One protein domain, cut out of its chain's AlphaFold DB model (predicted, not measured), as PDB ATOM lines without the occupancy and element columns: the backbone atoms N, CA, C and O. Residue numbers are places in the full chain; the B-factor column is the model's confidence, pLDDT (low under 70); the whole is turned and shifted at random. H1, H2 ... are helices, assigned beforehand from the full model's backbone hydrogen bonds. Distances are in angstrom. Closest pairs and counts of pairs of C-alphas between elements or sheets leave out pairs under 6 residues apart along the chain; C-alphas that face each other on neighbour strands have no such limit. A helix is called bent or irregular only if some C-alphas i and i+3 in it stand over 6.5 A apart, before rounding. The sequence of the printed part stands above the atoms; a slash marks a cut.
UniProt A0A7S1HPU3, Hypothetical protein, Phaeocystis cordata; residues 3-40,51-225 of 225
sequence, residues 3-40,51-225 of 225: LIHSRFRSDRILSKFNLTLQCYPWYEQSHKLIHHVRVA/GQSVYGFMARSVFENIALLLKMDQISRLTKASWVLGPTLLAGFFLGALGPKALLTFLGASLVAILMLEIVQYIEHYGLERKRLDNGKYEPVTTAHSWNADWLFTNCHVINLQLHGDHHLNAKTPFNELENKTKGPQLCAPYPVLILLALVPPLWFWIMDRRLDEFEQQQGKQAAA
ATOM      1  N   LEU A   3     366.503 324.573 359.556       94.19
ATOM      2  CA  LEU A   3     365.172 323.964 359.706       94.19
ATOM      3  C   LEU A   3     364.710 323.800 361.171       94.19
ATOM      4  O   LEU A   3     363.513 323.651 361.417       94.19
ATOM      5  N   ILE A   4     365.628 323.847 362.146       95.12
ATOM      6  CA  ILE A   4     365.320 323.799 363.588       95.12
ATOM      7  C   ILE A   4     364.411 324.967 363.999       95.12
ATOM      8  O   ILE A   4     363.542 324.802 364.870       95.12
ATOM      9  N   HIS A   5     364.608 326.126 363.364       94.25
ATOM     10  CA  HIS A   5     363.962 327.395 363.703       94.25
ATOM     11  C   HIS A   5     362.836 327.792 362.756       94.25
ATOM     12  O   HIS A   5     362.091 328.734 363.046       94.25
ATOM     13  N   SER A   6     362.673 327.053 361.654       92.56
ATOM     14  CA  SER A   6     361.621 327.298 360.673       92.56
ATOM     15  C   SER A   6     360.247 327.407 361.335       92.56
ATOM     16  O   SER A   6     359.915 326.691 362.289       92.56
ATOM     17  N   ARG A   7     359.410 328.299 360.796       91.25
ATOM     18  CA  ARG A   7     358.013 328.488 361.212       91.25
ATOM     19  C   ARG A   7     357.137 327.306 360.800       91.25
ATOM     20  O   ARG A   7     356.158 327.008 361.494       91.25
ATOM     21  N   PHE A   8     357.522 326.571 359.760       93.50
ATOM     22  CA  PHE A   8     356.773 325.424 359.265       93.50
ATOM     23  C   PHE A   8     357.027 324.174 360.105       93.50
ATOM     24  O   PHE A   8     358.148 323.840 360.489       93.50
ATOM     25  N   ARG A   9     355.947 323.455 360.419       94.69
ATOM     26  CA  ARG A   9     356.032 322.221 361.209       94.69
ATOM     27  C   ARG A   9     356.739 321.100 360.439       94.69
ATOM     28  O   ARG A   9     357.448 320.325 361.073       94.69
ATOM     29  N   SER A  10     356.551 321.030 359.120       96.44
ATOM     30  CA  SER A  10     357.220 320.075 358.222       96.44
ATOM     31  C   SER A  10     358.736 320.147 358.362       96.44
ATOM     32  O   SER A  10     359.382 319.131 358.594       96.44
ATOM     33  N   ASP A  11     359.280 321.357 358.329       94.94
ATOM     34  CA  ASP A  11     360.715 321.619 358.374       94.94
ATOM     35  C   ASP A  11     361.304 321.202 359.716       94.94
ATOM     36  O   ASP A  11     362.316 320.506 359.773       94.94
ATOM     37  N   ARG A  12     360.620 321.535 360.815       94.88
ATOM     38  CA  ARG A  12     361.047 321.115 362.155       94.88
ATOM     39  C   ARG A  12     360.987 319.596 362.331       94.88
ATOM     40  O   ARG A  12     361.834 319.031 363.020       94.88
ATOM     41  N   ILE A  13     360.011 318.918 361.718       96.06
ATOM     42  CA  ILE A  13     359.948 317.447 361.700       96.06
ATOM     43  C   ILE A  13     361.122 316.882 360.896       96.06
ATOM     44  O   ILE A  13     361.811 315.987 361.386       96.06
ATOM     45  N   LEU A  14     361.389 317.431 359.710       96.50
ATOM     46  CA  LEU A  14     362.512 317.024 358.871       96.50
ATOM     47  C   LEU A  14     363.850 317.238 359.591       96.50
ATOM     48  O   LEU A  14     364.713 316.364 359.557       96.50
ATOM     49  N   SER A  15     364.005 318.353 360.304       95.75
ATOM     50  CA  SER A  15     365.180 318.625 361.129       95.75
ATOM     51  C   SER A  15     365.364 317.572 362.219       95.75
ATOM     52  O   SER A  15     366.454 317.025 362.365       95.75
ATOM     53  N   LYS A  16     364.304 317.258 362.974       95.94
ATOM     54  CA  LYS A  16     364.335 316.221 364.021       95.94
ATOM     55  C   LYS A  16     364.700 314.853 363.459       95.94
ATOM     56  O   LYS A  16     365.500 314.139 364.062       95.94
ATOM     57  N   PHE A  17     364.131 314.503 362.307       96.50
ATOM     58  CA  PHE A  17     364.431 313.255 361.619       96.50
ATOM     59  C   PHE A  17     365.908 313.183 361.215       96.50
ATOM     60  O   PHE A  17     366.584 312.230 361.588       96.50
ATOM     61  N   ASN A  18     366.435 314.216 360.546       96.38
ATOM     62  CA  ASN A  18     367.841 314.262 360.129       96.38
ATOM     63  C   ASN A  18     368.807 314.210 361.319       96.38
ATOM     64  O   ASN A  18     369.776 313.457 361.286       96.38
ATOM     65  N   LEU A  19     368.536 314.951 362.398       97.62
ATOM     66  CA  LEU A  19     369.372 314.908 363.602       97.62
ATOM     67  C   LEU A  19     369.348 313.530 364.272       97.62
ATOM     68  O   LEU A  19     370.378 313.052 364.738       97.62
ATOM     69  N   THR A  20     368.193 312.861 364.288       97.62
ATOM     70  CA  THR A  20     368.081 311.486 364.799       97.62
ATOM     71  C   THR A  20     368.841 310.501 363.912       97.62
ATOM     72  O   THR A  20     369.529 309.627 364.437       97.62
ATOM     73  N   LEU A  21     368.759 310.674 362.586       96.88
ATOM     74  CA  LEU A  21     369.490 309.869 361.610       96.88
ATOM     75  C   LEU A  21     371.001 309.957 361.831       96.88
ATOM     76  O   LEU A  21     371.670 308.938 361.777       96.88
ATOM     77  N   GLN A  22     371.516 311.135 362.180       96.94
ATOM     78  CA  GLN A  22     372.936 311.340 362.485       96.94
ATOM     79  C   GLN A  22     373.312 311.034 363.943       96.94
ATOM     80  O   GLN A  22     374.374 311.439 364.406       96.94
ATOM     81  N   CYS A  23     372.445 310.361 364.704       97.94
ATOM     82  CA  CYS A  23     372.660 310.057 366.122       97.94
ATOM     83  C   CYS A  23     372.890 311.291 367.023       97.94
ATOM     84  O   CYS A  23     373.454 311.154 368.107       97.94
ATOM     85  N   TYR A  24     372.410 312.474 366.621       97.94
ATOM     86  CA  TYR A  24     372.575 313.738 367.353       97.94
ATOM     87  C   TYR A  24     371.259 314.486 367.666       97.94
ATOM     88  O   TYR A  24     371.149 315.700 367.478       97.94
ATOM     89  N   PRO A  25     370.209 313.797 368.154       96.94
ATOM     90  CA  PRO A  25     368.867 314.372 368.300       96.94
ATOM     91  C   PRO A  25     368.733 315.456 369.384       96.94
ATOM     92  O   PRO A  25     367.809 316.267 369.314       96.94
ATOM     93  N   TRP A  26     369.616 315.499 370.389       97.00
ATOM     94  CA  TRP A  26     369.561 316.521 371.447       97.00
ATOM     95  C   TRP A  26     370.008 317.906 370.972       97.00
ATOM     96  O   TRP A  26     369.628 318.900 371.595       97.00
ATOM     97  N   TYR A  27     370.737 317.973 369.851       97.88
ATOM     98  CA  TYR A  27     371.237 319.214 369.264       97.88
ATOM     99  C   TYR A  27     370.145 320.267 369.072       97.88
ATOM    100  O   TYR A  27     370.337 321.441 369.356       97.88
ATOM    101  N   GLU A  28     368.952 319.844 368.648       96.19
ATOM    102  CA  GLU A  28     367.820 320.751 368.446       96.19
ATOM    103  C   GLU A  28     367.476 321.541 369.722       96.19
ATOM    104  O   GLU A  28     367.131 322.723 369.663       96.19
ATOM    105  N   GLN A  29     367.542 320.875 370.879       97.50
ATOM    106  CA  GLN A  29     367.194 321.472 372.163       97.50
ATOM    107  C   GLN A  29     368.356 322.267 372.741       97.50
ATOM    108  O   GLN A  29     368.117 323.359 373.251       97.50
ATOM    109  N   SER A  30     369.596 321.773 372.643       97.75
ATOM    110  CA  SER A  30     370.761 322.548 373.090       97.75
ATOM    111  C   SER A  30     370.875 323.839 372.297       97.75
ATOM    112  O   SER A  30     370.980 324.915 372.877       97.75
ATOM    113  N   HIS A  31     370.734 323.754 370.981       97.44
ATOM    114  CA  HIS A  31     370.861 324.904 370.114       97.44
ATOM    115  C   HIS A  31     369.799 325.978 370.433       97.44
ATOM    116  O   HIS A  31     370.128 327.141 370.658       97.44
ATOM    117  N   LYS A  32     368.522 325.596 370.586       95.81
ATOM    118  CA  LYS A  32     367.439 326.555 370.884       95.81
ATOM    119  C   LYS A  32     367.398 327.056 372.324       95.81
ATOM    120  O   LYS A  32     367.159 328.237 372.549       95.81
ATOM    121  N   LEU A  33     367.526 326.155 373.297       96.69
ATOM    122  CA  LEU A  33     367.252 326.457 374.707       96.69
ATOM    123  C   LEU A  33     368.503 326.885 375.477       96.69
ATOM    124  O   LEU A  33     368.379 327.460 376.560       96.69
ATOM    125  N   ILE A  34     369.690 326.586 374.948       97.75
ATOM    126  CA  ILE A  34     370.972 326.928 375.567       97.75
ATOM    127  C   ILE A  34     371.686 327.932 374.675       97.75
ATOM    128  O   ILE A  34     371.772 329.099 375.051       97.75
ATOM    129  N   HIS A  35     372.118 327.511 373.489       97.88
ATOM    130  CA  HIS A  35     373.024 328.292 372.655       97.88
ATOM    131  C   HIS A  35     372.420 329.634 372.224       97.88
ATOM    132  O   HIS A  35     372.934 330.663 372.626       97.88
ATOM    133  N   HIS A  36     371.263 329.692 371.557       96.50
ATOM    134  CA  HIS A  36     370.671 330.991 371.173       96.50
ATOM    135  C   HIS A  36     370.377 331.930 372.349       96.50
ATOM    136  O   HIS A  36     370.371 333.150 372.190       96.50
ATOM    137  N   VAL A  37     370.126 331.376 373.536       95.19
ATOM    138  CA  VAL A  37     369.845 332.157 374.746       95.19
ATOM    139  C   VAL A  37     371.141 332.707 375.359       95.19
ATOM    140  O   VAL A  37     371.167 333.824 375.888       95.19
ATOM    141  N   ARG A  38     372.216 331.916 375.308       96.81
ATOM    142  CA  ARG A  38     373.463 332.126 376.056       96.81
ATOM    143  C   ARG A  38     374.677 332.377 375.165       96.81
ATOM    144  O   ARG A  38     375.761 332.520 375.719       96.81
ATOM    145  N   VAL A  39     374.509 332.434 373.846       97.50
ATOM    146  CA  VAL A  39     375.582 332.575 372.851       97.50
ATOM    147  C   VAL A  39     376.541 333.679 373.258       97.50
ATOM    148  O   VAL A  39     376.098 334.712 373.769       97.50
ATOM    149  N   ALA A  40     377.836 333.433 373.063       96.44
ATOM    150  CA  ALA A  40     378.925 334.312 373.456       96.44
ATOM    151  C   ALA A  40     378.911 334.658 374.959       96.44
ATOM    152  O   ALA A  40     379.276 335.754 375.358       96.44
ATOM    153  N   GLY A  51     391.795 330.923 372.358       97.50
ATOM    154  CA  GLY A  51     392.837 329.926 372.643       97.50
ATOM    155  C   GLY A  51     392.352 328.499 372.967       97.50
ATOM    156  O   GLY A  51     393.178 327.608 373.166       97.50
ATOM    157  N   GLN A  52     391.041 328.222 373.006       98.19
ATOM    158  CA  GLN A  52     390.535 326.854 373.184       98.19
ATOM    159  C   GLN A  52     390.729 326.055 371.897       98.19
ATOM    160  O   GLN A  52     390.330 326.510 370.839       98.19
ATOM    161  N   SER A  53     391.300 324.848 371.964       98.56
ATOM    162  CA  SER A  53     391.404 323.988 370.777       98.56
ATOM    163  C   SER A  53     390.039 323.443 370.358       98.56
ATOM    164  O   SER A  53     389.188 323.171 371.209       98.56
ATOM    165  N   VAL A  54     389.857 323.181 369.058       98.69
ATOM    166  CA  VAL A  54     388.616 322.586 368.537       98.69
ATOM    167  C   VAL A  54     388.280 321.258 369.225       98.69
ATOM    168  O   VAL A  54     387.124 320.980 369.511       98.69
ATOM    169  N   TYR A  55     389.286 320.458 369.587       98.44
ATOM    170  CA  TYR A  55     389.094 319.186 370.290       98.44
ATOM    171  C   TYR A  55     388.545 319.383 371.707       98.44
ATOM    172  O   TYR A  55     387.590 318.713 372.103       98.44
ATOM    173  N   GLY A  56     389.124 320.329 372.458       98.19
ATOM    174  CA  GLY A  56     388.641 320.685 373.791       98.19
ATOM    175  C   GLY A  56     387.244 321.301 373.741       98.19
ATOM    176  O   GLY A  56     386.401 320.981 374.577       98.19
ATOM    177  N   PHE A  57     386.980 322.128 372.726       98.62
ATOM    178  CA  PHE A  57     385.654 322.671 372.459       98.62
ATOM    179  C   PHE A  57     384.629 321.569 372.175       98.62
ATOM    180  O   PHE A  57     383.610 321.534 372.850       98.62
ATOM    181  N   MET A  58     384.895 320.657 371.233       98.00
ATOM    182  CA  MET A  58     383.938 319.617 370.830       98.00
ATOM    183  C   MET A  58     383.537 318.736 372.013       98.00
ATOM    184  O   MET A  58     382.352 318.489 372.229       98.00
ATOM    185  N   ALA A  59     384.511 318.303 372.821       97.56
ATOM    186  CA  ALA A  59     384.226 317.528 374.024       97.56
ATOM    187  C   ALA A  59     383.340 318.325 374.997       97.56
ATOM    188  O   ALA A  59     382.299 317.832 375.434       97.56
ATOM    189  N   ARG A  60     383.713 319.576 375.294       98.00
ATOM    190  CA  ARG A  60     382.947 320.449 376.189       98.00
ATOM    191  C   ARG A  60     381.523 320.686 375.678       98.00
ATOM    192  O   ARG A  60     380.571 320.426 376.409       98.00
ATOM    193  N   SER A  61     381.386 321.122 374.425       98.25
ATOM    194  CA  SER A  61     380.115 321.433 373.768       98.25
ATOM    195  C   SER A  61     379.166 320.240 373.838       98.25
ATOM    196  O   SER A  61     378.045 320.385 374.323       98.25
ATOM    197  N   VAL A  62     379.615 319.038 373.468       97.31
ATOM    198  CA  VAL A  62     378.758 317.843 373.478       97.31
ATOM    199  C   VAL A  62     378.329 317.468 374.901       97.31
ATOM    200  O   VAL A  62     377.132 317.329 375.171       97.31
ATOM    201  N   PHE A  63     379.276 317.300 375.830       97.94
ATOM    202  CA  PHE A  63     378.965 316.748 377.153       97.94
ATOM    203  C   PHE A  63     378.238 317.741 378.064       97.94
ATOM    204  O   PHE A  63     377.282 317.357 378.745       97.94
ATOM    205  N   GLU A  64     378.638 319.013 378.070       98.38
ATOM    206  CA  GLU A  64     377.991 320.017 378.917       98.38
ATOM    207  C   GLU A  64     376.578 320.340 378.430       98.38
ATOM    208  O   GLU A  64     375.676 320.481 379.260       98.38
ATOM    209  N   ASN A  65     376.333 320.379 377.112       98.12
ATOM    210  CA  ASN A  65     374.975 320.557 376.596       98.12
ATOM    211  C   ASN A  65     374.054 319.423 377.049       98.12
ATOM    212  O   ASN A  65     372.972 319.694 377.569       98.12
ATOM    213  N   ILE A  66     374.478 318.160 376.921       97.56
ATOM    214  CA  ILE A  66     373.685 317.019 377.405       97.56
ATOM    215  C   ILE A  66     373.430 317.156 378.912       97.56
ATOM    216  O   ILE A  66     372.285 317.043 379.354       97.56
ATOM    217  N   ALA A  67     374.463 317.456 379.704       97.94
ATOM    218  CA  ALA A  67     374.337 317.604 381.153       97.94
ATOM    219  C   ALA A  67     373.352 318.718 381.554       97.94
ATOM    220  O   ALA A  67     372.561 318.539 382.484       97.94
ATOM    221  N   LEU A  68     373.369 319.855 380.853       98.12
ATOM    222  CA  LEU A  68     372.427 320.956 381.064       98.12
ATOM    223  C   LEU A  68     371.004 320.559 380.667       98.12
ATOM    224  O   LEU A  68     370.073 320.757 381.447       98.12
ATOM    225  N   LEU A  69     370.828 319.959 379.491       98.00
ATOM    226  CA  LEU A  69     369.525 319.533 378.986       98.00
ATOM    227  C   LEU A  69     368.860 318.484 379.889       98.00
ATOM    228  O   LEU A  69     367.646 318.527 380.109       98.00
ATOM    229  N   LEU A  70     369.635 317.560 380.461       97.25
ATOM    230  CA  LEU A  70     369.120 316.565 381.404       97.25
ATOM    231  C   LEU A  70     368.537 317.210 382.670       97.25
ATOM    232  O   LEU A  70     367.541 316.701 383.186       97.25
ATOM    233  N   LYS A  71     369.079 318.356 383.102       97.12
ATOM    234  CA  LYS A  71     368.604 319.138 384.258       97.12
ATOM    235  C   LYS A  71     367.425 320.070 383.944       97.12
ATOM    236  O   LYS A  71     366.861 320.648 384.861       97.12
ATOM    237  N   MET A  72     367.051 320.247 382.675       97.19
ATOM    238  CA  MET A  72     365.936 321.123 382.301       97.19
ATOM    239  C   MET A  72     364.582 320.424 382.475       97.19
ATOM    240  O   MET A  72     364.302 319.437 381.788       97.19
ATOM    241  N   ASP A  73     363.716 320.974 383.327       95.94
ATOM    242  CA  ASP A  73     362.381 320.415 383.605       95.94
ATOM    243  C   ASP A  73     361.373 320.643 382.474       95.94
ATOM    244  O   ASP A  73     360.466 319.840 382.268       95.94
ATOM    245  N   GLN A  74     361.570 321.696 381.675       95.75
ATOM    246  CA  GLN A  74     360.726 321.997 380.513       95.75
ATOM    247  C   GLN A  74     360.820 320.946 379.390       95.75
ATOM    248  O   GLN A  74     359.968 320.911 378.503       95.75
ATOM    249  N   ILE A  75     361.846 320.084 379.404       96.81
ATOM    250  CA  ILE A  75     362.020 319.015 378.415       96.81
ATOM    251  C   ILE A  75     361.406 317.730 378.967       96.81
ATOM    252  O   ILE A  75     361.879 317.171 379.960       96.81
ATOM    253  N   SER A  76     360.381 317.220 378.283       97.00
ATOM    254  CA  SER A  76     359.681 316.011 378.713       97.00
ATOM    255  C   SER A  76     360.611 314.795 378.778       97.00
ATOM    256  O   SER A  76     361.516 314.628 377.955       97.00
ATOM    257  N   ARG A  77     360.338 313.885 379.723       96.44
ATOM    258  CA  ARG A  77     361.069 312.610 379.848       96.44
ATOM    259  C   ARG A  77     361.051 311.806 378.545       96.44
ATOM    260  O   ARG A  77     362.063 311.214 378.195       96.44
ATOM    261  N   LEU A  78     359.937 311.840 377.811       96.19
ATOM    262  CA  LEU A  78     359.808 311.173 376.514       96.19
ATOM    263  C   LEU A  78     360.775 311.749 375.468       96.19
ATOM    264  O   LEU A  78     361.397 310.987 374.735       96.19
ATOM    265  N   THR A  79     360.950 313.074 375.432       96.12
ATOM    266  CA  THR A  79     361.917 313.723 374.529       96.12
ATOM    267  C   THR A  79     363.351 313.347 374.901       96.12
ATOM    268  O   THR A  79     364.142 313.008 374.029       96.12
ATOM    269  N   LYS A  80     363.686 313.339 376.198       97.12
ATOM    270  CA  LYS A  80     365.013 312.899 376.663       97.12
ATOM    271  C   LYS A  80     365.271 311.430 376.305       97.12
ATOM    272  O   LYS A  80     366.350 311.092 375.834       97.12
ATOM    273  N   ALA A  81     364.269 310.563 376.463       97.19
ATOM    274  CA  ALA A  81     364.369 309.153 376.091       97.19
ATOM    275  C   ALA A  81     364.545 308.958 374.574       97.19
ATOM    276  O   ALA A  81     365.320 308.100 374.148       97.19
ATOM    277  N   SER A  82     363.879 309.774 373.745       96.38
ATOM    278  CA  SER A  82     364.002 309.673 372.286       96.38
ATOM    279  C   SER A  82     365.414 309.975 371.785       96.38
ATOM    280  O   SER A  82     365.763 309.531 370.692       96.38
ATOM    281  N   TRP A  83     366.242 310.670 372.577       96.94
ATOM    282  CA  TRP A  83     367.637 310.929 372.228       96.94
ATOM    283  C   TRP A  83     368.496 309.670 372.138       96.94
ATOM    284  O   TRP A  83     369.470 309.653 371.393       96.94
ATOM    285  N   VAL A  84     368.110 308.616 372.858       96.88
ATOM    286  CA  VAL A  84     368.781 307.310 372.831       96.88
ATOM    287  C   VAL A  84     367.973 306.312 372.010       96.88
ATOM    288  O   VAL A  84     368.536 305.600 371.180       96.88
ATOM    289  N   LEU A  85     366.649 306.275 372.194       97.62
ATOM    290  CA  LEU A  85     365.786 305.297 371.526       97.62
ATOM    291  C   LEU A  85     365.824 305.425 370.000       97.62
ATOM    292  O   LEU A  85     365.961 304.413 369.322       97.62
ATOM    293  N   GLY A  86     365.747 306.644 369.453       96.81
ATOM    294  CA  GLY A  86     365.771 306.864 368.003       96.81
ATOM    295  C   GLY A  86     367.050 306.322 367.348       96.81
ATOM    296  O   GLY A  86     366.957 305.434 366.499       96.81
ATOM    297  N   PRO A  87     368.242 306.778 367.779       97.69
ATOM    298  CA  PRO A  87     369.512 306.253 367.279       97.69
ATOM    299  C   PRO A  87     369.685 304.744 367.500       97.69
ATOM    300  O   PRO A  87     370.196 304.058 366.621       97.69
ATOM    301  N   THR A  88     369.213 304.204 368.631       98.06
ATOM    302  CA  THR A  88     369.295 302.761 368.931       98.06
ATOM    303  C   THR A  88     368.450 301.929 367.967       98.06
ATOM    304  O   THR A  88     368.913 300.904 367.472       98.06
ATOM    305  N   LEU A  89     367.228 302.375 367.654       98.12
ATOM    306  CA  LEU A  89     366.356 301.704 366.685       98.12
ATOM    307  C   LEU A  89     366.952 301.734 365.274       98.12
ATOM    308  O   LEU A  89     366.910 300.722 364.578       98.12
ATOM    309  N   LEU A  90     367.549 302.859 364.869       97.81
ATOM    310  CA  LEU A  90     368.250 302.965 363.587       97.81
ATOM    311  C   LEU A  90     369.465 302.034 363.532       97.81
ATOM    312  O   LEU A  90     369.612 301.284 362.571       97.81
ATOM    313  N   ALA A  91     370.292 302.020 364.578       97.94
ATOM    314  CA  ALA A  91     371.425 301.104 364.676       97.94
ATOM    315  C   ALA A  91     370.974 299.633 364.598       97.94
ATOM    316  O   ALA A  91     371.551 298.849 363.845       97.94
ATOM    317  N   GLY A  92     369.899 299.272 365.309       98.25
ATOM    318  CA  GLY A  92     369.287 297.944 365.243       98.25
ATOM    319  C   GLY A  92     368.771 297.596 363.845       98.25
ATOM    320  O   GLY A  92     368.993 296.480 363.378       98.25
ATOM    321  N   PHE A  93     368.154 298.552 363.144       97.94
ATOM    322  CA  PHE A  93     367.722 298.382 361.756       97.94
ATOM    323  C   PHE A  93     368.905 298.126 360.815       97.94
ATOM    324  O   PHE A  93     368.893 297.129 360.096       97.94
ATOM    325  N   PHE A  94     369.947 298.966 360.838       98.06
ATOM    326  CA  PHE A  94     371.125 298.777 359.983       98.06
ATOM    327  C   PHE A  94     371.825 297.446 360.270       98.06
ATOM    328  O   PHE A  94     372.196 296.738 359.336       98.06
ATOM    329  N   LEU A  95     371.950 297.068 361.544       98.31
ATOM    330  CA  LEU A  95     372.538 295.789 361.930       98.31
ATOM    331  C   LEU A  95     371.691 294.598 361.467       98.31
ATOM    332  O   LEU A  95     372.233 293.659 360.890       98.31
ATOM    333  N   GLY A  96     370.382 294.629 361.720       98.31
ATOM    334  CA  GLY A  96     369.482 293.507 361.456       98.31
ATOM    335  C   GLY A  96     369.146 293.322 359.976       98.31
ATOM    336  O   GLY A  96     369.092 292.192 359.503       98.31
ATOM    337  N   ALA A  97     368.941 294.416 359.239       97.88
ATOM    338  CA  ALA A  97     368.545 294.368 357.833       97.88
ATOM    339  C   ALA A  97     369.740 294.320 356.869       97.88
ATOM    340  O   ALA A  97     369.634 293.725 355.800       97.88
ATOM    341  N   LEU A  98     370.864 294.957 357.223       97.81
ATOM    342  CA  LEU A  98     371.993 295.186 356.308       97.81
ATOM    343  C   LEU A  98     373.339 294.663 356.848       97.81
ATOM    344  O   LEU A  98     374.347 294.675 356.136       97.81
ATOM    345  N   GLY A  99     373.364 294.165 358.085       98.31
ATOM    346  CA  GLY A  99     374.522 293.528 358.703       98.31
ATOM    347  C   GLY A  99     375.534 294.493 359.344       98.31
ATOM    348  O   GLY A  99     375.405 295.719 359.277       98.31
ATOM    349  N   PRO A 100     376.603 293.952 359.961       98.44
ATOM    350  CA  PRO A 100     377.554 294.740 360.752       98.44
ATOM    351  C   PRO A 100     378.296 295.822 359.960       98.44
ATOM    352  O   PRO A 100     378.563 296.896 360.490       98.44
ATOM    353  N   LYS A 101     378.609 295.570 358.681       98.44
ATOM    354  CA  LYS A 101     379.271 296.566 357.822       98.44
ATOM    355  C   LYS A 101     378.402 297.811 357.640       98.44
ATOM    356  O   LYS A 101     378.923 298.917 357.704       98.44
ATOM    357  N   ALA A 102     377.093 297.639 357.464       98.19
ATOM    358  CA  ALA A 102     376.170 298.757 357.320       98.19
ATOM    359  C   ALA A 102     376.040 299.556 358.621       98.19
ATOM    360  O   ALA A 102     376.070 300.783 358.575       98.19
ATOM    361  N   LEU A 103     375.981 298.877 359.775       98.38
ATOM    362  CA  LEU A 103     376.022 299.540 361.081       98.38
ATOM    363  C   LEU A 103     377.299 300.378 361.251       98.38
ATOM    364  O   LEU A 103     377.217 301.534 361.651       98.38
ATOM    365  N   LEU A 104     378.470 299.819 360.934       98.38
ATOM    366  CA  LEU A 104     379.741 300.543 361.054       98.38
ATOM    367  C   LEU A 104     379.793 301.764 360.131       98.38
ATOM    368  O   LEU A 104     380.189 302.839 360.575       98.38
ATOM    369  N   THR A 105     379.349 301.627 358.878       98.06
ATOM    370  CA  THR A 105     379.265 302.755 357.938       98.06
ATOM    371  C   THR A 105     378.300 303.828 358.435       98.06
ATOM    372  O   THR A 105     378.628 305.010 358.383       98.06
ATOM    373  N   PHE A 106     377.136 303.428 358.957       98.06
ATOM    374  CA  PHE A 106     376.153 304.336 359.543       98.06
ATOM    375  C   PHE A 106     376.742 305.124 360.720       98.06
ATOM    376  O   PHE A 106     376.723 306.350 360.706       98.06
ATOM    377  N   LEU A 107     377.336 304.437 361.700       98.38
ATOM    378  CA  LEU A 107     377.939 305.087 362.867       98.38
ATOM    379  C   LEU A 107     379.126 305.981 362.482       98.38
ATOM    380  O   LEU A 107     379.273 307.067 363.037       98.38
ATOM    381  N   GLY A 108     379.947 305.552 361.519       98.50
ATOM    382  CA  GLY A 108     381.051 306.354 360.993       98.50
ATOM    383  C   GLY A 108     380.569 307.636 360.312       98.50
ATOM    384  O   GLY A 108     381.101 308.711 360.587       98.50
ATOM    385  N   ALA A 109     379.528 307.548 359.479       98.19
ATOM    386  CA  ALA A 109     378.922 308.712 358.833       98.19
ATOM    387  C   ALA A 109     378.304 309.679 359.856       98.19
ATOM    388  O   ALA A 109     378.561 310.882 359.786       98.19
ATOM    389  N   SER A 110     377.572 309.153 360.844       98.19
ATOM    390  CA  SER A 110     377.008 309.935 361.948       98.19
ATOM    391  C   SER A 110     378.092 310.660 362.746       98.19
ATOM    392  O   SER A 110     377.969 311.853 363.009       98.19
ATOM    393  N   LEU A 111     379.193 309.976 363.078       98.00
ATOM    394  CA  LEU A 111     380.318 310.589 363.783       98.00
ATOM    395  C   LEU A 111     380.930 311.741 362.977       98.00
ATOM    396  O   LEU A 111     381.136 312.821 363.524       98.00
ATOM    397  N   VAL A 112     381.179 311.542 361.680       97.81
ATOM    398  CA  VAL A 112     381.704 312.604 360.805       97.81
ATOM    399  C   VAL A 112     380.738 313.789 360.740       97.81
ATOM    400  O   VAL A 112     381.182 314.932 360.831       97.81
ATOM    401  N   ALA A 113     379.429 313.541 360.636       96.81
ATOM    402  CA  ALA A 113     378.419 314.598 360.617       96.81
ATOM    403  C   ALA A 113     378.392 315.406 361.927       96.81
ATOM    404  O   ALA A 113     378.337 316.635 361.880       96.81
ATOM    405  N   ILE A 114     378.477 314.734 363.081       97.44
ATOM    406  CA  ILE A 114     378.548 315.382 364.402       97.44
ATOM    407  C   ILE A 114     379.805 316.245 364.505       97.44
ATOM    408  O   ILE A 114     379.712 317.421 364.848       97.44
ATOM    409  N   LEU A 115     380.973 315.684 364.176       97.62
ATOM    410  CA  LEU A 115     382.241 316.415 364.234       97.62
ATOM    411  C   LEU A 115     382.212 317.639 363.317       97.62
ATOM    412  O   LEU A 115     382.613 318.719 363.732       97.62
ATOM    413  N   MET A 116     381.688 317.497 362.098       96.81
ATOM    414  CA  MET A 116     381.582 318.610 361.158       96.81
ATOM    415  C   MET A 116     380.689 319.731 361.704       96.81
ATOM    416  O   MET A 116     381.067 320.898 361.643       96.81
ATOM    417  N   LEU A 117     379.532 319.382 362.275       96.62
ATOM    418  CA  LEU A 117     378.616 320.353 362.875       96.62
ATOM    419  C   LEU A 117     379.258 321.092 364.059       96.62
ATOM    420  O   LEU A 117     379.129 322.308 364.166       96.62
ATOM    421  N   GLU A 118     379.969 320.381 364.935       98.12
ATOM    422  CA  GLU A 118     380.648 321.003 366.075       98.12
ATOM    423  C   GLU A 118     381.840 321.874 365.646       98.12
ATOM    424  O   GLU A 118     382.028 322.953 366.203       98.12
ATOM    425  N   ILE A 119     382.613 321.475 364.629       98.44
ATOM    426  CA  ILE A 119     383.692 322.318 364.083       98.44
ATOM    427  C   ILE A 119     383.119 323.606 363.480       98.44
ATOM    428  O   ILE A 119     383.690 324.676 363.677       98.44
ATOM    429  N   VAL A 120     381.990 323.530 362.772       97.25
ATOM    430  CA  VAL A 120     381.331 324.722 362.215       97.25
ATOM    431  C   VAL A 120     380.858 325.659 363.329       97.25
ATOM    432  O   VAL A 120     381.193 326.838 363.283       97.25
ATOM    433  N   GLN A 121     380.218 325.143 364.384       97.25
ATOM    434  CA  GLN A 121     379.842 325.967 365.544       97.25
ATOM    435  C   GLN A 121     381.052 326.610 366.231       97.25
ATOM    436  O   GLN A 121     381.004 327.773 366.631       97.25
ATOM    437  N   TYR A 122     382.153 325.864 366.352       98.56
ATOM    438  CA  TYR A 122     383.404 326.393 366.883       98.56
ATOM    439  C   TYR A 122     383.909 327.573 366.051       98.56
ATOM    440  O   TYR A 122     384.271 328.594 366.625       98.56
ATOM    441  N   ILE A 123     383.906 327.451 364.718       98.31
ATOM    442  CA  ILE A 123     384.310 328.520 363.792       98.31
ATOM    443  C   ILE A 123     383.390 329.739 363.936       98.31
ATOM    444  O   ILE A 123     383.869 330.865 364.045       98.31
ATOM    445  N   GLU A 124     382.081 329.510 363.966       97.56
ATOM    446  CA  GLU A 124     381.034 330.534 364.029       97.56
ATOM    447  C   GLU A 124     381.063 331.362 365.319       97.56
ATOM    448  O   GLU A 124     380.736 332.548 365.299       97.56
ATOM    449  N   HIS A 125     381.508 330.778 366.433       97.94
ATOM    450  CA  HIS A 125     381.518 331.432 367.746       97.94
ATOM    451  C   HIS A 125     382.888 331.425 368.417       97.94
ATOM    452  O   HIS A 125     382.980 331.411 369.644       97.94
ATOM    453  N   TYR A 126     383.966 331.418 367.634       98.50
ATOM    454  CA  TYR A 126     385.307 331.401 368.195       98.50
ATOM    455  C   TYR A 126     385.663 332.720 368.888       98.50
ATOM    456  O   TYR A 126     385.816 333.750 368.232       98.50
ATOM    457  N   GLY A 127     385.833 332.670 370.207       97.88
ATOM    458  CA  GLY A 127     386.397 333.728 371.043       97.88
ATOM    459  C   GLY A 127     385.548 334.991 371.187       97.88
ATOM    460  O   GLY A 127     385.959 335.897 371.898       97.88
ATOM    461  N   LEU A 128     384.376 335.059 370.553       97.12
ATOM    462  CA  LEU A 128     383.465 336.195 370.668       97.12
ATOM    463  C   LEU A 128     382.706 336.129 371.997       97.12
ATOM    464  O   LEU A 128     382.107 335.106 372.329       97.12
ATOM    465  N   GLU A 129     382.685 337.244 372.724       95.94
ATOM    466  CA  GLU A 129     382.061 337.344 374.043       95.94
ATOM    467  C   GLU A 129     381.105 338.539 374.130       95.94
ATOM    468  O   GLU A 129     381.393 339.641 373.668       95.94
ATOM    469  N   ARG A 130     379.956 338.318 374.768       95.44
ATOM    470  CA  ARG A 130     379.001 339.348 375.170       95.44
ATOM    471  C   ARG A 130     379.486 340.019 376.433       95.44
ATOM    472  O   ARG A 130     379.823 339.359 377.422       95.44
ATOM    473  N   LYS A 131     379.365 341.338 376.466       93.56
ATOM    474  CA  LYS A 131     379.657 342.119 377.663       93.56
ATOM    475  C   LYS A 131     378.593 341.894 378.728       93.56
ATOM    476  O   LYS A 131     377.386 341.857 378.461       93.56
ATOM    477  N   ARG A 132     379.058 341.769 379.970       94.38
ATOM    478  CA  ARG A 132     378.199 341.803 381.152       94.38
ATOM    479  C   ARG A 132     377.960 343.259 381.541       94.38
ATOM    480  O   ARG A 132     378.906 344.015 381.716       94.38
ATOM    481  N   LEU A 133     376.694 343.634 381.659       93.69
ATOM    482  CA  LEU A 133     376.244 344.971 382.024       93.69
ATOM    483  C   LEU A 133     376.222 345.144 383.550       93.69
ATOM    484  O   LEU A 133     376.144 344.161 384.292       93.69
ATOM    485  N   ASP A 134     376.172 346.394 384.013       93.69
ATOM    486  CA  ASP A 134     376.138 346.753 385.443       93.69
ATOM    487  C   ASP A 134     374.953 346.133 386.199       93.69
ATOM    488  O   ASP A 134     375.032 345.834 387.387       93.69
ATOM    489  N   ASN A 135     373.849 345.864 385.495       92.62
ATOM    490  CA  ASN A 135     372.673 345.185 386.047       92.62
ATOM    491  C   ASN A 135     372.851 343.657 386.203       92.62
ATOM    492  O   ASN A 135     371.894 342.948 386.521       92.62
ATOM    493  N   GLY A 136     374.048 343.133 385.924       91.69
ATOM    494  CA  GLY A 136     374.412 341.725 386.038       91.69
ATOM    495  C   GLY A 136     373.993 340.840 384.861       91.69
ATOM    496  O   GLY A 136     374.412 339.677 384.838       91.69
ATOM    497  N   LYS A 137     373.213 341.355 383.897       93.62
ATOM    498  CA  LYS A 137     372.794 340.649 382.671       93.62
ATOM    499  C   LYS A 137     373.811 340.850 381.543       93.62
ATOM    500  O   LYS A 137     374.595 341.787 381.571       93.62
ATOM    501  N   TYR A 138     373.773 339.986 380.533       96.25
ATOM    502  CA  TYR A 138     374.553 340.167 379.306       96.25
ATOM    503  C   TYR A 138     373.819 341.074 378.315       96.25
ATOM    504  O   TYR A 138     372.589 341.013 378.220       96.25
ATOM    505  N   GLU A 139     374.567 341.870 377.552       95.06
ATOM    506  CA  GLU A 139     374.030 342.720 376.479       95.06
ATOM    507  C   GLU A 139     373.254 341.907 375.432       95.06
ATOM    508  O   GLU A 139     373.545 340.727 375.280       95.06
ATOM    509  N   PRO A 140     372.257 342.450 374.715       94.38
ATOM    510  CA  PRO A 140     371.509 341.686 373.712       94.38
ATOM    511  C   PRO A 140     372.404 341.041 372.643       94.38
ATOM    512  O   PRO A 140     373.488 341.532 372.344       94.38
ATOM    513  N   VAL A 141     371.945 339.940 372.038       95.25
ATOM    514  CA  VAL A 141     372.665 339.322 370.914       95.25
ATOM    515  C   VAL A 141     372.658 340.286 369.723       95.25
ATOM    516  O   VAL A 141     371.623 340.858 369.391       95.25
ATOM    517  N   THR A 142     373.814 340.471 369.087       94.69
ATOM    518  CA  THR A 142     374.000 341.292 367.892       94.69
ATOM    519  C   THR A 142     374.882 340.531 366.903       94.69
ATOM    520  O   THR A 142     375.428 339.476 367.235       94.69
ATOM    521  N   THR A 143     375.097 341.095 365.715       94.12
ATOM    522  CA  THR A 143     376.030 340.539 364.720       94.12
ATOM    523  C   THR A 143     377.469 340.494 365.218       94.12
ATOM    524  O   THR A 143     378.294 339.886 364.560       94.12
ATOM    525  N   ALA A 144     377.794 341.119 366.353       94.88
ATOM    526  CA  ALA A 144     379.111 341.039 366.971       94.88
ATOM    527  C   ALA A 144     379.421 339.679 367.616       94.88
ATOM    528  O   ALA A 144     380.582 339.377 367.856       94.88
ATOM    529  N   HIS A 145     378.399 338.873 367.914       95.94
ATOM    530  CA  HIS A 145     378.534 337.649 368.716       95.94
ATOM    531  C   HIS A 145     378.592 336.364 367.874       95.94
ATOM    532  O   HIS A 145     378.432 335.258 368.392       95.94
ATOM    533  N   SER A 146     378.796 336.515 366.567       96.56
ATOM    534  CA  SER A 146     378.969 335.416 365.618       96.56
ATOM    535  C   SER A 146     379.821 335.883 364.446       96.56
ATOM    536  O   SER A 146     379.647 337.000 363.956       96.56
ATOM    537  N   TRP A 147     380.734 335.029 364.007       97.62
ATOM    538  CA  TRP A 147     381.497 335.220 362.788       97.62
ATOM    539  C   TRP A 147     380.602 335.003 361.568       97.62
ATOM    540  O   TRP A 147     379.815 334.062 361.524       97.62
ATOM    541  N   ASN A 148     380.744 335.866 360.567       96.31
ATOM    542  CA  ASN A 148     379.953 335.837 359.341       96.31
ATOM    543  C   ASN A 148     380.845 335.581 358.115       96.31
ATOM    544  O   ASN A 148     382.017 335.956 358.096       96.31
ATOM    545  N   ALA A 149     380.304 334.947 357.078       95.50
ATOM    546  CA  ALA A 149     380.965 334.761 355.788       95.50
ATOM    547  C   ALA A 149     379.949 334.797 354.641       95.50
ATOM    548  O   ALA A 149     378.796 334.418 354.804       95.50
ATOM    549  N   ASP A 150     380.397 335.187 353.448       95.62
ATOM    550  CA  ASP A 150     379.537 335.247 352.262       95.62
ATOM    551  C   ASP A 150     380.258 334.731 351.015       95.62
ATOM    552  O   ASP A 150     380.541 335.443 350.053       95.62
ATOM    553  N   TRP A 151     380.631 333.454 351.072       94.50
ATOM    554  CA  TRP A 151     381.285 332.764 349.964       94.50
ATOM    555  C   TRP A 151     380.251 331.959 349.186       94.50
ATOM    556  O   TRP A 151     379.796 330.931 349.685       94.50
ATOM    557  N   LEU A 152     379.922 332.394 347.963       92.69
ATOM    558  CA  LEU A 152     378.848 331.832 347.127       92.69
ATOM    559  C   LEU A 152     378.816 330.297 347.110       92.69
ATOM    560  O   LEU A 152     377.801 329.696 347.444       92.69
ATOM    561  N   PHE A 153     379.934 329.655 346.757       92.06
ATOM    562  CA  PHE A 153     379.984 328.197 346.617       92.06
ATOM    563  C   PHE A 153     379.667 327.476 347.932       92.06
ATOM    564  O   PHE A 153     378.871 326.539 347.968       92.06
ATOM    565  N   THR A 154     380.269 327.935 349.028       91.06
ATOM    566  CA  THR A 154     380.014 327.359 350.345       91.06
ATOM    567  C   THR A 154     378.586 327.656 350.790       91.06
ATOM    568  O   THR A 154     377.934 326.737 351.264       91.06
ATOM    569  N   ASN A 155     378.051 328.852 350.534       91.81
ATOM    570  CA  ASN A 155     376.662 329.215 350.834       91.81
ATOM    571  C   ASN A 155     375.653 328.327 350.104       91.81
ATOM    572  O   ASN A 155     374.698 327.865 350.723       91.81
ATOM    573  N   CYS A 156     375.898 327.981 348.839       90.94
ATOM    574  CA  CYS A 156     375.076 326.997 348.137       90.94
ATOM    575  C   CYS A 156     375.119 325.614 348.810       90.94
ATOM    576  O   CYS A 156     374.102 324.927 348.861       90.94
ATOM    577  N   HIS A 157     376.278 325.200 349.332       89.19
ATOM    578  CA  HIS A 157     376.455 323.879 349.941       89.19
ATOM    579  C   HIS A 157     375.880 323.780 351.361       89.19
ATOM    580  O   HIS A 157     375.213 322.801 351.689       89.19
ATOM    581  N   VAL A 158     376.124 324.791 352.202       90.56
ATOM    582  CA  VAL A 158     375.654 324.832 353.597       90.56
ATOM    583  C   VAL A 158     374.316 325.546 353.754       90.56
ATOM    584  O   VAL A 158     373.863 325.753 354.875       90.56
ATOM    585  N   ILE A 159     373.671 325.898 352.637       91.94
ATOM    586  CA  ILE A 159     372.348 326.520 352.602       91.94
ATOM    587  C   ILE A 159     372.363 327.831 353.412       91.94
ATOM    588  O   ILE A 159     371.643 327.998 354.390       91.94
ATOM    589  N   ASN A 160     373.250 328.747 353.016       93.81
ATOM    590  CA  ASN A 160     373.442 330.082 353.598       93.81
ATOM    591  C   ASN A 160     373.780 330.138 355.098       93.81
ATOM    592  O   ASN A 160     373.770 331.223 355.669       93.81
ATOM    593  N   LEU A 161     374.162 329.018 355.721       92.94
ATOM    594  CA  LEU A 161     374.584 328.988 357.127       92.94
ATOM    595  C   LEU A 161     375.718 329.986 357.444       92.94
ATOM    596  O   LEU A 161     375.796 330.478 358.559       92.94
ATOM    597  N   GLN A 162     376.560 330.357 356.467       93.88
ATOM    598  CA  GLN A 162     377.626 331.342 356.699       93.88
ATOM    599  C   GLN A 162     377.110 332.755 357.018       93.88
ATOM    600  O   GLN A 162     377.849 333.553 357.599       93.88
ATOM    601  N   LEU A 163     375.851 333.064 356.691       95.31
ATOM    602  CA  LEU A 163     375.176 334.325 357.027       95.31
ATOM    603  C   LEU A 163     374.720 334.338 358.500       95.31
ATOM    604  O   LEU A 163     373.630 334.795 358.857       95.31
ATOM    605  N   HIS A 164     375.577 333.798 359.365       95.31
ATOM    606  CA  HIS A 164     375.274 333.412 360.737       95.31
ATOM    607  C   HIS A 164     374.972 334.603 361.646       95.31
ATOM    608  O   HIS A 164     374.176 334.517 362.582       95.31
ATOM    609  N   GLY A 165     375.551 335.762 361.316       93.38
ATOM    610  CA  GLY A 165     375.246 337.021 361.988       93.38
ATOM    611  C   GLY A 165     373.760 337.371 361.929       93.38
ATOM    612  O   GLY A 165     373.187 337.786 362.937       93.38
ATOM    613  N   ASP A 166     373.116 337.182 360.773       95.06
ATOM    614  CA  ASP A 166     371.677 337.427 360.633       95.06
ATOM    615  C   ASP A 166     370.842 336.310 361.260       95.06
ATOM    616  O   ASP A 166     369.821 336.585 361.890       95.06
ATOM    617  N   HIS A 167     371.317 335.065 361.180       95.12
ATOM    618  CA  HIS A 167     370.693 333.933 361.860       95.12
ATOM    619  C   HIS A 167     370.585 334.174 363.377       95.12
ATOM    620  O   HIS A 167     369.519 334.006 363.968       95.12
ATOM    621  N   HIS A 168     371.651 334.639 364.034       94.50
ATOM    622  CA  HIS A 168     371.606 334.920 365.472       94.50
ATOM    623  C   HIS A 168     370.790 336.156 365.843       94.50
ATOM    624  O   HIS A 168     370.217 336.193 366.935       94.50
ATOM    625  N   LEU A 169     370.699 337.144 364.948       92.81
ATOM    626  CA  LEU A 169     369.774 338.262 365.120       92.81
ATOM    627  C   LEU A 169     368.315 337.806 365.015       92.81
ATOM    628  O   LEU A 169     367.482 338.196 365.833       92.81
ATOM    629  N   ASN A 170     368.006 336.988 364.009       91.00
ATOM    630  CA  ASN A 170     366.650 336.625 363.619       91.00
ATOM    631  C   ASN A 170     366.560 335.141 363.233       91.00
ATOM    632  O   ASN A 170     366.280 334.807 362.087       91.00
ATOM    633  N   ALA A 171     366.680 334.232 364.202       89.81
ATOM    634  CA  ALA A 171     366.749 332.786 363.927       89.81
ATOM    635  C   ALA A 171     365.539 332.212 363.163       89.81
ATOM    636  O   ALA A 171     365.603 331.131 362.596       89.81
ATOM    637  N   LYS A 172     364.400 332.919 363.143       90.19
ATOM    638  CA  LYS A 172     363.191 332.510 362.405       90.19
ATOM    639  C   LYS A 172     363.186 332.939 360.934       90.19
ATOM    640  O   LYS A 172     362.198 332.635 360.256       90.19
ATOM    641  N   THR A 173     364.178 333.704 360.484       91.12
ATOM    642  CA  THR A 173     364.339 334.086 359.079       91.12
ATOM    643  C   THR A 173     364.672 332.831 358.272       91.12
ATOM    644  O   THR A 173     365.555 332.073 358.670       91.12
ATOM    645  N   PRO A 174     363.944 332.543 357.181       91.44
ATOM    646  CA  PRO A 174     364.275 331.429 356.304       91.44
ATOM    647  C   PRO A 174     365.694 331.556 355.744       91.44
ATOM    648  O   PRO A 174     366.140 332.649 355.413       91.44
ATOM    649  N   PHE A 175     366.380 330.429 355.557       91.25
ATOM    650  CA  PHE A 175     367.765 330.404 355.072       91.25
ATOM    651  C   PHE A 175     367.976 331.143 353.738       91.25
ATOM    652  O   PHE A 175     369.058 331.650 353.458       91.25
ATOM    653  N   ASN A 176     366.950 331.191 352.887       91.75
ATOM    654  CA  ASN A 176     366.977 331.846 351.579       91.75
ATOM    655  C   ASN A 176     366.746 333.364 351.655       91.75
ATOM    656  O   ASN A 176     366.864 334.033 350.634       91.75
ATOM    657  N   GLU A 177     366.396 333.884 352.831       94.00
ATOM    658  CA  GLU A 177     366.168 335.305 353.112       94.00
ATOM    659  C   GLU A 177     367.240 335.894 354.043       94.00
ATOM    660  O   GLU A 177     367.187 337.082 354.345       94.00
ATOM    661  N   LEU A 178     368.201 335.084 354.505       94.12
ATOM    662  CA  LEU A 178     369.309 335.566 355.325       94.12
ATOM    663  C   LEU A 178     370.147 336.590 354.555       94.12
ATOM    664  O   LEU A 178     370.448 336.415 353.372       94.12
ATOM    665  N   GLU A 179     370.561 337.642 355.254       93.81
ATOM    666  CA  GLU A 179     371.352 338.729 354.686       93.81
ATOM    667  C   GLU A 179     372.788 338.742 355.214       93.81
ATOM    668  O   GLU A 179     373.055 338.507 356.392       93.81
ATOM    669  N   ASN A 180     373.732 339.139 354.362       94.31
ATOM    670  CA  ASN A 180     375.115 339.349 354.774       94.31
ATOM    671  C   ASN A 180     375.254 340.592 355.674       94.31
ATOM    672  O   ASN A 180     375.172 341.737 355.218       94.31
ATOM    673  N   LYS A 181     375.513 340.374 356.969       93.62
ATOM    674  CA  LYS A 181     375.728 341.446 357.951       93.62
ATOM    675  C   LYS A 181     377.205 341.827 358.043       93.62
ATOM    676  O   LYS A 181     377.937 341.389 358.929       93.62
ATOM    677  N   THR A 182     377.622 342.740 357.173       91.19
ATOM    678  CA  THR A 182     379.020 343.197 357.042       91.19
ATOM    679  C   THR A 182     379.562 343.995 358.232       91.19
ATOM    680  O   THR A 182     380.771 344.150 358.359       91.19
ATOM    681  N   LYS A 183     378.692 344.496 359.123       88.50
ATOM    682  CA  LYS A 183     379.105 345.209 360.347       88.50
ATOM    683  C   LYS A 183     379.654 344.281 361.440       88.50
ATOM    684  O   LYS A 183     380.304 344.768 362.360       88.50
ATOM    685  N   GLY A 184     379.345 342.981 361.385       91.12
ATOM    686  CA  GLY A 184     379.879 341.971 362.305       91.12
ATOM    687  C   GLY A 184     381.269 341.464 361.895       91.12
ATOM    688  O   GLY A 184     381.741 341.792 360.801       91.12
ATOM    689  N   PRO A 185     381.920 340.644 362.738       95.81
ATOM    690  CA  PRO A 185     383.218 340.064 362.434       95.81
ATOM    691  C   PRO A 185     383.100 339.107 361.241       95.81
ATOM    692  O   PRO A 185     382.160 338.317 361.147       95.81
ATOM    693  N   GLN A 186     384.050 339.192 360.307       96.44
ATOM    694  CA  GLN A 186     384.035 338.409 359.070       96.44
ATOM    695  C   GLN A 186     385.125 337.340 359.069       96.44
ATOM    696  O   GLN A 186     386.289 337.602 359.391       96.44
ATOM    697  N   LEU A 187     384.748 336.139 358.649       97.06
ATOM    698  CA  LEU A 187     385.663 335.039 358.409       97.06
ATOM    699  C   LEU A 187     386.558 335.322 357.206       97.06
ATOM    700  O   LEU A 187     386.180 335.964 356.229       97.06
ATOM    701  N   CYS A 188     387.774 334.795 357.277       95.56
ATOM    702  CA  CYS A 188     388.827 335.096 356.312       95.56
ATOM    703  C   CYS A 188     388.897 334.164 355.109       95.56
ATOM    704  O   CYS A 188     389.638 334.425 354.165       95.56
ATOM    705  N   ALA A 189     388.158 333.066 355.174       96.38
ATOM    706  CA  ALA A 189     388.159 332.000 354.198       96.38
ATOM    707  C   ALA A 189     386.810 331.265 354.269       96.38
ATOM    708  O   ALA A 189     386.101 331.385 355.273       96.38
ATOM    709  N   PRO A 190     386.434 330.508 353.228       95.19
ATOM    710  CA  PRO A 190     385.232 329.683 353.264       95.19
ATOM    711  C   PRO A 190     385.367 328.528 354.266       95.19
ATOM    712  O   PRO A 190     386.476 328.075 354.569       95.19
ATOM    713  N   TYR A 191     384.230 327.999 354.732       95.50
ATOM    714  CA  TYR A 191     384.189 326.954 355.768       95.50
ATOM    715  C   TYR A 191     385.110 325.754 355.503       95.50
ATOM    716  O   TYR A 191     385.817 325.380 356.432       95.50
ATOM    717  N   PRO A 192     385.202 325.168 354.288       95.75
ATOM    718  CA  PRO A 192     386.085 324.023 354.056       95.75
ATOM    719  C   PRO A 192     387.552 324.302 354.399       95.75
ATOM    720  O   PRO A 192     388.232 323.437 354.938       95.75
ATOM    721  N   VAL A 193     388.034 325.520 354.133       97.06
ATOM    722  CA  VAL A 193     389.400 325.924 354.487       97.06
ATOM    723  C   VAL A 193     389.517 326.079 356.001       97.06
ATOM    724  O   VAL A 193     390.431 325.528 356.607       97.06
ATOM    725  N   LEU A 194     388.569 326.776 356.627       97.69
ATOM    726  CA  LEU A 194     388.586 327.025 358.070       97.69
ATOM    727  C   LEU A 194     388.438 325.753 358.905       97.69
ATOM    728  O   LEU A 194     389.077 325.652 359.945       97.69
ATOM    729  N   ILE A 195     387.671 324.768 358.437       97.75
ATOM    730  CA  ILE A 195     387.563 323.442 359.053       97.75
ATOM    731  C   ILE A 195     388.946 322.786 359.117       97.75
ATOM    732  O   ILE A 195     389.363 322.332 360.180       97.75
ATOM    733  N   LEU A 196     389.694 322.783 358.008       98.12
ATOM    734  CA  LEU A 196     391.046 322.215 357.974       98.12
ATOM    735  C   LEU A 196     392.013 322.983 358.884       98.12
ATOM    736  O   LEU A 196     392.827 322.367 359.569       98.12
ATOM    737  N   LEU A 197     391.907 324.315 358.925       98.12
ATOM    738  CA  LEU A 197     392.726 325.149 359.807       98.12
ATOM    739  C   LEU A 197     392.406 324.895 361.287       98.12
ATOM    740  O   LEU A 197     393.329 324.743 362.082       98.12
ATOM    741  N   ALA A 198     391.124 324.791 361.657       98.31
ATOM    742  CA  ALA A 198     390.672 324.537 363.027       98.31
ATOM    743  C   ALA A 198     391.205 323.206 363.582       98.31
ATOM    744  O   ALA A 198     391.533 323.113 364.767       98.31
ATOM    745  N   LEU A 199     391.355 322.193 362.720       98.44
ATOM    746  CA  LEU A 199     391.943 320.896 363.067       98.44
ATOM    747  C   LEU A 199     393.449 320.964 363.380       98.44
ATOM    748  O   LEU A 199     393.991 320.019 363.960       98.44
ATOM    749  N   VAL A 200     394.116 322.080 363.064       98.56
ATOM    750  CA  VAL A 200     395.520 322.360 363.398       98.56
ATOM    751  C   VAL A 200     395.575 323.577 364.341       98.56
ATOM    752  O   VAL A 200     395.834 324.694 363.886       98.56
ATOM    753  N   PRO A 201     395.362 323.404 365.665       98.44
ATOM    754  CA  PRO A 201     395.163 324.523 366.591       98.44
ATOM    755  C   PRO A 201     396.237 325.623 366.544       98.44
ATOM    756  O   PRO A 201     395.853 326.786 366.513       98.44
ATOM    757  N   PRO A 202     397.554 325.331 366.449       98.31
ATOM    758  CA  PRO A 202     398.558 326.392 366.338       98.31
ATOM    759  C   PRO A 202     398.348 327.310 365.124       98.31
ATOM    760  O   PRO A 202     398.542 328.519 365.221       98.31
ATOM    761  N   LEU A 203     397.925 326.743 363.989       97.94
ATOM    762  CA  LEU A 203     397.646 327.500 362.771       97.94
ATOM    763  C   LEU A 203     396.323 328.264 362.884       97.94
ATOM    764  O   LEU A 203     396.248 329.420 362.473       97.94
ATOM    765  N   TRP A 204     395.304 327.643 363.482       98.44
ATOM    766  CA  TRP A 204     394.044 328.309 363.803       98.44
ATOM    767  C   TRP A 204     394.266 329.549 364.675       98.44
ATOM    768  O   TRP A 204     393.846 330.636 364.289       98.44
ATOM    769  N   PHE A 205     394.980 329.411 365.796       98.44
ATOM    770  CA  PHE A 205     395.265 330.507 366.730       98.44
ATOM    771  C   PHE A 205     396.063 331.625 366.062       98.44
ATOM    772  O   PHE A 205     395.718 332.795 366.191       98.44
ATOM    773  N   TRP A 206     397.069 331.275 365.252       97.75
ATOM    774  CA  TRP A 206     397.863 332.259 364.513       97.75
ATOM    775  C   TRP A 206     397.018 333.175 363.608       97.75
ATOM    776  O   TRP A 206     397.374 334.340 363.418       97.75
ATOM    777  N   ILE A 207     395.903 332.672 363.068       97.81
ATOM    778  CA  ILE A 207     395.003 333.426 362.183       97.81
ATOM    779  C   ILE A 207     393.877 334.088 362.975       97.81
ATOM    780  O   ILE A 207     393.641 335.289 362.840       97.81
ATOM    781  N   MET A 208     393.148 333.298 363.759       98.19
ATOM    782  CA  MET A 208     391.867 333.709 364.325       98.19
ATOM    783  C   MET A 208     392.010 334.538 365.594       98.19
ATOM    784  O   MET A 208     391.199 335.442 365.776       98.19
ATOM    785  N   ASP A 209     393.060 334.344 366.401       98.06
ATOM    786  CA  ASP A 209     393.293 335.216 367.563       98.06
ATOM    787  C   ASP A 209     393.590 336.647 367.110       98.06
ATOM    788  O   ASP A 209     393.032 337.594 367.654       98.06
ATOM    789  N   ARG A 210     394.393 336.811 366.049       96.62
ATOM    790  CA  ARG A 210     394.698 338.133 365.475       96.62
ATOM    791  C   ARG A 210     393.450 338.831 364.948       96.62
ATOM    792  O   ARG A 210     393.274 340.024 365.156       96.62
ATOM    793  N   ARG A 211     392.579 338.085 364.268       96.62
ATOM    794  CA  ARG A 211     391.325 338.630 363.728       96.62
ATOM    795  C   ARG A 211     390.350 339.017 364.823       96.62
ATOM    796  O   ARG A 211     389.674 340.034 364.694       96.62
ATOM    797  N   LEU A 212     390.282 338.212 365.877       97.31
ATOM    798  CA  LEU A 212     389.507 338.535 367.063       97.31
ATOM    799  C   LEU A 212     390.030 339.825 367.710       97.31
ATOM    800  O   LEU A 212     389.246 340.742 367.926       97.31
ATOM    801  N   ASP A 213     391.348 339.942 367.902       96.69
ATOM    802  CA  ASP A 213     391.982 341.142 368.464       96.69
ATOM    803  C   ASP A 213     391.698 342.400 367.629       96.69
ATOM    804  O   ASP A 213     391.360 343.457 368.167       96.69
ATOM    805  N   GLU A 214     391.814 342.301 366.303       95.50
ATOM    806  CA  GLU A 214     391.494 343.397 365.381       95.50
ATOM    807  C   GLU A 214     390.028 343.833 365.506       95.50
ATOM    808  O   GLU A 214     389.736 345.032 365.524       95.50
ATOM    809  N   PHE A 215     389.107 342.874 365.617       94.81
ATOM    810  CA  PHE A 215     387.684 343.146 365.779       94.81
ATOM    811  C   PHE A 215     387.367 343.806 367.129       94.81
ATOM    812  O   PHE A 215     386.679 344.829 367.169       94.81
ATOM    813  N   GLU A 216     387.911 343.286 368.230       93.19
ATOM    814  CA  GLU A 216     387.720 343.847 369.574       93.19
ATOM    815  C   GLU A 216     388.251 345.284 369.670       93.19
ATOM    816  O   GLU A 216     387.588 346.165 370.230       93.19
ATOM    817  N   GLN A 217     389.406 345.568 369.058       92.75
ATOM    818  CA  GLN A 217     389.951 346.927 368.983       92.75
ATOM    819  C   GLN A 217     389.046 347.877 368.189       92.75
ATOM    820  O   GLN A 217     388.872 349.035 368.580       92.75
ATOM    821  N   GLN A 218     388.465 347.416 367.076       89.56
ATOM    822  CA  GLN A 218     387.521 348.214 366.287       89.56
ATOM    823  C   GLN A 218     386.254 348.530 367.085       89.56
ATOM    824  O   GLN A 218     385.810 349.679 367.090       89.56
ATOM    825  N   GLN A 219     385.715 347.551 367.815       86.94
ATOM    826  CA  GLN A 219     384.567 347.769 368.693       86.94
ATOM    827  C   GLN A 219     384.871 348.740 369.834       86.94
ATOM    828  O   GLN A 219     384.060 349.618 370.126       86.94
ATOM    829  N   GLY A 220     386.040 348.614 370.468       82.81
ATOM    830  CA  GLY A 220     386.468 349.524 371.531       82.81
ATOM    831  C   GLY A 220     386.551 350.975 371.053       82.81
ATOM    832  O   GLY A 220     386.073 351.874 371.739       82.81
ATOM    833  N   LYS A 221     387.078 351.202 369.842       80.69
ATOM    834  CA  LYS A 221     387.124 352.538 369.222       80.69
ATOM    835  C   LYS A 221     385.732 353.089 368.915       80.69
ATOM    836  O   LYS A 221     385.503 354.267 369.151       80.69
ATOM    837  N   GLN A 222     384.815 352.259 368.417       75.50
ATOM    838  CA  GLN A 222     383.432 352.674 368.149       75.50
ATOM    839  C   GLN A 222     382.656 353.009 369.426       75.50
ATOM    840  O   GLN A 222     381.810 353.888 369.393       75.50
ATOM    841  N   ALA A 223     382.934 352.326 370.538       75.31
ATOM    842  CA  ALA A 223     382.296 352.618 371.821       75.31
ATOM    843  C   ALA A 223     382.850 353.882 372.505       75.31
ATOM    844  O   ALA A 223     382.187 354.437 373.378       75.31
ATOM    845  N   ALA A 224     384.071 354.301 372.152       66.69
ATOM    846  CA  ALA A 224     384.735 355.479 372.711       66.69
ATOM    847  C   ALA A 224     384.491 356.775 371.913       66.69
ATOM    848  O   ALA A 224     384.826 357.849 372.412       66.69
ATOM    849  N   ALA A 225     383.970 356.669 370.686       58.81
ATOM    850  CA  ALA A 225     383.636 357.782 369.794       58.81
ATOM    851  C   ALA A 225     382.164 358.187 369.938       58.81
ATOM    852  O   ALA A 225     381.893 359.405 369.843       58.81
TER     853      ALA A 225
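What this domain is: This is residues 3 to 40 and 51 to 225 of the 225 residues of the protein "Hypothetical protein" of Phaeocystis cordata (UniProt A0A7S1HPU3). The longest helix, H5, makes a spine along the length of the model: H4 meets it near one end as a V, H3 and H8 cross it near the other end, and H1 and H2 bridge from H4 to H3. Near that other end lies a part rich in loops, residues 125 to 151 and 170 to 190, with the short helices H6 and H7, and from H8 the long H9 runs on past the end of H5, its last residues, 220 to 224, sticking out with residue 225. The printed part has 213 residues with nine named helices, H1 to H9 in chain order, and no named strand; the class is all helix, and the helices that touch are mostly crossed. It is compact, with a radius of gyration of the C-alphas of 18.6 A, but elongated, spanning 65 by 37 by 33 A.

Where its parts are: Find C-alpha 100 at (377.554, 294.740, 360.752); from there H5, residues 100 to 124, runs 36.1 A to C-alpha 124 at (381.034, 330.534, 364.029). Before it come H4, residues 77 to 98, 31.3 A with a kink of 34 degrees near residue 84, and H3, residues 54 to 70, 24.1 A. Look earlier for H1, residues 9 to 21, and H2, residues 27 to 38, which is only just irregular: C-alphas 33 and 36 are 6.7 A apart. After H5 come H6, residues 152 to 158, H7, residues 164 to 169, and H8, residues 191 to 198. H9, residues 201 to 224, runs 33.2 A with a kink of 27 degrees near residue 208, to C-alpha 224 at (384.735, 355.479, 372.711).

How they stand to each other: Begin at the hub, H5, which touches H3, H4 and H8. H4 and H5 form a helical hairpin, opposite ways at a steep tilt of 44 degrees; their closest C-alphas, Phe 94 and Leu 103, are 5.1 A apart. H3 touches H5 about perpendicular, at 81 degrees, with C-alphas 58 and 118 closest at 5.9 A. H8 touches H5 at 86 degrees, about perpendicular, closest at C-alphas 119 and 195, 6.4 A. H2 touches H3 at C-alphas 30 and 65, 5.8 A, and H1 touches H4 at C-alphas 20 and 87, 6.0 A. H1 and H2 only just touch, with 3 pairs of C-alphas within 8 A, Lys 16 and Glu 28 closest at 7.2 A. H8 and H9 touch only at the corner, and only just, with 3 such pairs, C-alphas 198 and 204 closest at 5.1 A. H6 touches no helix; H7 touches no helix either, but is near H2. In H1, H3, H5, H6, H7 and H8 every O i to N i+4 pair is within hydrogen-bond range; in H2 6 of 8 are, in H4 16 of 18 and in H9 19 of 20.

The domain as a whole: The two C-alphas farthest apart, Gly 96 and Ala 225, are 66.3 A apart. Residues 41 to 50 are not printed, and C-alphas 40 and 51 are 14.6 A apart across this cut. The links from H5 to H6, 27 residues, and from H7 to H8, 21 residues, are long; residues 132 to 137 stand free. The mean pLDDT of the printed part is 95.4, and residues 224 to 225 are under 70.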